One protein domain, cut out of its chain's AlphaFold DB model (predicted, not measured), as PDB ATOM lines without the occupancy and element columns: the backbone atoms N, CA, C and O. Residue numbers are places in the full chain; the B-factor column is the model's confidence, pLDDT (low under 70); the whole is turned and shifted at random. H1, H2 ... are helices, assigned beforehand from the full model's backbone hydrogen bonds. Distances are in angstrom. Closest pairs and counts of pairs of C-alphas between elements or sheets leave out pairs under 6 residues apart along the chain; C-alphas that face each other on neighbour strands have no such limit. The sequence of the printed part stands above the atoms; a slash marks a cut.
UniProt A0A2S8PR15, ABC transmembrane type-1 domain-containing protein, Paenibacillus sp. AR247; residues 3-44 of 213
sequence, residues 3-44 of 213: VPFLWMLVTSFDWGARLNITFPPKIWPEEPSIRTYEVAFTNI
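This is residues 3 to 44 of the 213 residues of the protein "ABC transmembrane type-1 domain-containing protein" of Paenibacillus sp. AR247 (UniProt A0A2S8PR15). What shape do these atoms make? Two short helices, H1 and H2, meet near their ends at a loose, L-like corner, and between them residues 13 to 34 make one wide loop that runs out, folds back along H1 and returns to the corner. Residues 38 to 44, most of them in H2, stick out at one end. How is it made up and how large is it? Of 42 printed residues, 19, under half, lie in the named helices, H1 then H2, with no named strand; the class is all helix. It is compact, with a radius of gyration of the C-alphas of 10.3 A, yet elongated, spanning 30 by 18 by 15 A.

Where is the first helix? H1 is residues 3 to 12, 14.2 A from first to last C-alpha, beginning at C-alpha 3 at (159.089, 247.539, 109.665). Where is the second? H2 is residues 35 to 43, 11.8 A long, ending at C-alpha 43 at (153.012, 240.337, 82.339).

How does H1 stand to H2? They are close but not clearly touching, with the closest C-alphas, those of Ser 12 and Thr 36, 6.8 A apart. Their lines are only just about perpendicular, at 71 degrees. What do the backbones show? In H1 and H2 every O i to N i+4 pair is within hydrogen-bond range.

How far does it reach? The two C-alphas farthest apart, those of Pro 24 and Thr 42, are 30.3 A apart. Is anything missing or uncertain? The printed part has no cut, the link from H1 to H2 is long, with 22 residues, and no printed residue is under 70 in pLDDT.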
ATOM      1  N   VAL A   3     158.284 248.692 110.107       88.25
ATOM      2  CA  VAL A   3     159.089 247.539 109.665       88.25
ATOM      3  C   VAL A   3     158.478 246.768 108.478       88.25
ATOM      4  O   VAL A   3     159.218 246.519 107.531       88.25
ATOM      5  N   PRO A   4     157.166 246.446 108.435       86.44
ATOM      6  CA  PRO A   4     156.574 245.745 107.291       86.44
ATOM      7  C   PRO A   4     156.632 246.554 105.992       86.44
ATOM      8  O   PRO A   4     156.804 245.981 104.923       86.44
ATOM      9  N   PHE A   5     156.530 247.885 106.072       86.94
ATOM     10  CA  PHE A   5     156.587 248.765 104.901       86.94
ATOM     11  C   PHE A   5     158.003 248.878 104.347       86.94
ATOM     12  O   PHE A   5     158.196 248.813 103.136       86.94
ATOM     13  N   LEU A   6     158.994 249.006 105.234       88.38
ATOM     14  CA  LEU A   6     160.402 248.979 104.839       88.38
ATOM     15  C   LEU A   6     160.760 247.636 104.211       88.38
ATOM     16  O   LEU A   6     161.409 247.605 103.175       88.38
ATOM     17  N   TRP A   7     160.282 246.538 104.796       87.88
ATOM     18  CA  TRP A   7     160.490 245.212 104.235       87.88
ATOM     19  C   TRP A   7     159.831 245.063 102.860       87.88
ATOM     20  O   TRP A   7     160.494 244.622 101.931       87.88
ATOM     21  N   MET A   8     158.586 245.523 102.695       86.56
ATOM     22  CA  MET A   8     157.898 245.525 101.401       86.56
ATOM     23  C   MET A   8     158.692 246.302 100.341       86.56
ATOM     24  O   MET A   8     158.885 245.795  99.239       86.56
ATOM     25  N   LEU A   9     159.219 247.481 100.694       89.12
ATOM     26  CA  LEU A   9     160.083 248.273  99.816       89.12
ATOM     27  C   LEU A   9     161.384 247.542  99.469       89.12
ATOM     28  O   LEU A   9     161.767 247.498  98.310       89.12
ATOM     29  N   VAL A  10     162.061 246.942 100.446       89.19
ATOM     30  CA  VAL A  10     163.297 246.184 100.195       89.19
ATOM     31  C   VAL A  10     163.021 245.004  99.259       89.19
ATOM     32  O   VAL A  10     163.711 244.844  98.257       89.19
ATOM     33  N   THR A  11     161.971 244.227  99.530       87.25
ATOM     34  CA  THR A  11     161.598 243.068  98.705       87.25
ATOM     35  C   THR A  11     161.143 243.445  97.300       87.25
ATOM     36  O   THR A  11     161.355 242.668  96.376       87.25
ATOM     37  N   SER A  12     160.557 244.631  97.094       88.25
ATOM     38  CA  SER A  12     160.110 245.045  95.759       88.25
ATOM     39  C   SER A  12     161.268 245.364  94.809       88.25
ATOM     40  O   SER A  12     161.087 245.289  93.595       88.25
ATOM     41  N   PHE A  13     162.450 245.681  95.349       89.75
ATOM     42  CA  PHE A  13     163.688 245.879  94.586       89.75
ATOM     43  C   PHE A  13     164.595 244.644  94.557       89.75
ATOM     44  O   PHE A  13     165.677 244.722  93.986       89.75
ATOM     45  N   ASP A  14     164.198 243.519  95.149       87.31
ATOM     46  CA  ASP A  14     164.995 242.291  95.147       87.31
ATOM     47  C   ASP A  14     164.464 241.315  94.090       87.31
ATOM     48  O   ASP A  14     163.339 240.819  94.188       87.31
ATOM     49  N   TRP A  15     165.257 241.031  93.055       85.25
ATOM     50  CA  TRP A  15     164.865 240.068  92.024       85.25
ATOM     51  C   TRP A  15     164.758 238.639  92.578       85.25
ATOM     52  O   TRP A  15     163.851 237.892  92.189       85.25
ATOM     53  N   GLY A  16     165.618 238.274  93.535       79.56
ATOM     54  CA  GLY A  16     165.636 236.954  94.170       79.56
ATOM     55  C   GLY A  16     164.393 236.679  95.022       79.56
ATOM     56  O   GLY A  16     163.936 235.534  95.116       79.56
ATOM     57  N   ALA A  17     163.759 237.734  95.551       78.00
ATOM     58  CA  ALA A  17     162.536 237.633  96.350       78.00
ATOM     59  C   ALA A  17     161.338 237.064  95.565       78.00
ATOM     60  O   ALA A  17     160.397 236.553  96.172       78.00
ATOM     61  N   ARG A  18     161.381 237.080  94.223       71.38
ATOM     62  CA  ARG A  18     160.369 236.428  93.376       71.38
ATOM     63  C   ARG A  18     160.328 234.907  93.568       71.38
ATOM     64  O   ARG A  18     159.274 234.306  93.372       71.38
ATOM     65  N   LEU A  19     161.466 234.284  93.875       73.06
ATOM     66  CA  LEU A  19     161.603 232.826  93.950       73.06
ATOM     67  C   LEU A  19     161.497 232.304  95.382       73.06
ATOM     68  O   LEU A  19     160.974 231.213  95.592       73.06
ATOM     69  N   ASN A  20     161.988 233.064  96.361       74.31
ATOM     70  CA  ASN A  20     161.916 232.680  97.763       74.31
ATOM     71  C   ASN A  20     161.944 233.914  98.671       74.31
ATOM     72  O   ASN A  20     162.939 234.638  98.727       74.31
ATOM     73  N   ILE A  21     160.867 234.127  99.424       74.25
ATOM     74  CA  ILE A  21     160.839 235.130 100.487       74.25
ATOM     75  C   ILE A  21     161.455 234.486 101.727       74.25
ATOM     76  O   ILE A  21     160.886 233.583 102.335       74.25
ATOM     77  N   THR A  22     162.643 234.946 102.099       70.50
ATOM     78  CA  THR A  22     163.394 234.382 103.222       70.50
ATOM     79  C   THR A  22     162.847 234.861 104.568       70.50
ATOM     80  O   THR A  22     162.481 236.027 104.728       70.50
ATOM     81  N   PHE A  23     162.821 233.952 105.549       73.69
ATOM     82  CA  PHE A  23     162.543 234.261 106.950       73.69
ATOM     83  C   PHE A  23     163.779 233.915 107.802       73.69
ATOM     84  O   PHE A  23     164.259 232.782 107.707       73.69
ATOM     85  N   PRO A  24     164.307 234.839 108.627       74.94
ATOM     86  CA  PRO A  24     163.758 236.160 108.955       74.94
ATOM     87  C   PRO A  24     163.854 237.191 107.805       74.94
ATOM     88  O   PRO A  24     164.712 237.045 106.933       74.94
ATOM     89  N   PRO A  25     162.993 238.235 107.806       74.12
ATOM     90  CA  PRO A  25     163.000 239.307 106.810       74.12
ATOM     91  C   PRO A  25     164.373 239.965 106.671       74.12
ATOM     92  O   PRO A  25     164.954 240.425 107.656       74.12
ATOM     93  N   LYS A  26     164.877 240.045 105.439       78.44
ATOM     94  CA  LYS A  26     166.136 240.732 105.144       78.44
ATOM     95  C   LYS A  26     165.916 242.243 105.093       78.44
ATOM     96  O   LYS A  26     164.895 242.721 104.604       78.44
ATOM     97  N   ILE A  27     166.893 242.986 105.607       82.31
ATOM     98  CA  ILE A  27     166.895 244.459 105.614       82.31
ATOM     99  C   ILE A  27     167.523 245.064 104.350       82.31
ATOM    100  O   ILE A  27     167.348 246.253 104.106       82.31
ATOM    101  N   TRP A  28     168.217 244.255 103.542       84.88
ATOM    102  CA  TRP A  28     168.852 244.657 102.287       84.88
ATOM    103  C   TRP A  28     168.510 243.665 101.167       84.88
ATOM    104  O   TRP A  28     168.420 242.469 101.460       84.88
ATOM    105  N   PRO A  29     168.321 244.137  99.921       84.06
ATOM    106  CA  PRO A  29     168.064 243.268  98.776       84.06
ATOM    107  C   PRO A  29     169.333 242.490  98.401       84.06
ATOM    108  O   PRO A  29     170.420 243.067  98.374       84.06
ATOM    109  N   GLU A  30     169.203 241.198  98.103       83.44
ATOM    110  CA  GLU A  30     170.339 240.366  97.668       83.44
ATOM    111  C   GLU A  30     170.671 240.580  96.197       83.44
ATOM    112  O   GLU A  30     171.842 240.685  95.832       83.44
ATOM    113  N   GLU A  31     169.638 240.714  95.366       87.25
ATOM    114  CA  GLU A  31     169.769 241.020  93.946       87.25
ATOM    115  C   GLU A  31     169.023 242.323  93.617       87.25
ATOM    116  O   GLU A  31     167.904 242.279  93.090       87.25
ATOM    117  N   PRO A  32     169.612 243.502  93.918       88.38
ATOM    118  CA  PRO A  32     168.984 244.789  93.649       88.38
ATOM    119  C   PRO A  32     168.668 244.939  92.156       88.38
ATOM    120  O   PRO A  32     169.564 244.953  91.311       88.38
ATOM    121  N   SER A  33     167.389 245.062  91.812       87.94
ATOM    122  CA  SER A  33     166.939 245.167  90.429       87.94
ATOM    123  C   SER A  33     165.599 245.885  90.308       87.94
ATOM    124  O   SER A  33     164.683 245.686  91.101       87.94
ATOM    125  N   ILE A  34     165.445 246.669  89.240       89.31
ATOM    126  CA  ILE A  34     164.150 247.243  88.843       89.31
ATOM    127  C   ILE A  34     163.333 246.291  87.958       89.31
ATOM    128  O   ILE A  34     162.153 246.528  87.699       89.31
ATOM    129  N   ARG A  35     163.934 245.175  87.525       85.56
ATOM    130  CA  ARG A  35     163.320 244.195  86.620       85.56
ATOM    131  C   ARG A  35     162.038 243.588  87.195       85.56
ATOM    132  O   ARG A  35     161.144 243.215  86.441       85.56
ATOM    133  N   THR A  36     161.917 243.532  88.523       83.69
ATOM    134  CA  THR A  36     160.691 243.137  89.233       83.69
ATOM    135  C   THR A  36     159.497 244.000  88.811       83.69
ATOM    136  O   THR A  36     158.420 243.468  88.539       83.69
ATOM    137  N   TYR A  37     159.697 245.313  88.656       85.38
ATOM    138  CA  TYR A  37     158.667 246.228  88.170       85.38
ATOM    139  C   TYR A  37     158.416 246.052  86.675       85.38
ATOM    140  O   TYR A  37     157.262 245.939  86.279       85.38
ATOM    141  N   GLU A  38     159.460 245.969  85.844       85.19
ATOM    142  CA  GLU A  38     159.295 245.758  84.396       85.19
ATOM    143  C   GLU A  38     158.414 244.538  84.114       85.19
ATOM    144  O   GLU A  38     157.410 244.644  83.415       85.19
ATOM    145  N   VAL A  39     158.722 243.409  84.756       82.50
ATOM    146  CA  VAL A  39     157.960 242.163  84.631       82.50
ATOM    147  C   VAL A  39     156.530 242.315  85.149       82.50
ATOM    148  O   VAL A  39     155.600 241.794  84.530       82.50
ATOM    149  N   ALA A  40     156.323 243.044  86.250       78.62
ATOM    150  CA  ALA A  40     154.986 243.328  86.766       78.62
ATOM    151  C   ALA A  40     154.144 244.159  85.779       78.62
ATOM    152  O   ALA A  40     152.952 243.900  85.623       78.62
ATOM    153  N   PHE A  41     154.747 245.117  85.071       80.62
ATOM    154  CA  PHE A  41     154.049 245.952  84.091       80.62
ATOM    155  C   PHE A  41     153.912 245.305  82.702       80.62
ATOM    156  O   PHE A  41     153.016 245.699  81.954       80.62
ATOM    157  N   THR A  42     154.739 244.313  82.351       82.38
ATOM    158  CA  THR A  42     154.640 243.595  81.065       82.38
ATOM    159  C   THR A  42     153.757 242.349  81.124       82.38
ATOM    160  O   THR A  42     153.068 242.055  80.149       82.38
ATOM    161  N   ASN A  43     153.754 241.605  82.237       74.75
ATOM    162  CA  ASN A  43     153.012 240.337  82.339       74.75
ATOM    163  C   ASN A  43     151.506 240.527  82.529       74.75
ATOM    164  O   ASN A  43     150.714 239.658  82.165       74.75
ATOM    165  N   ILE A  44     151.101 241.656  83.105       74.50
ATOM    166  CA  ILE A  44     149.699 242.013  83.299       74.50
ATOM    167  C   ILE A  44     149.446 243.421  82.780       74.50
ATOM    168  O   ILE A  44     150.339 244.262  82.728       74.50
TER     169      ILE A  44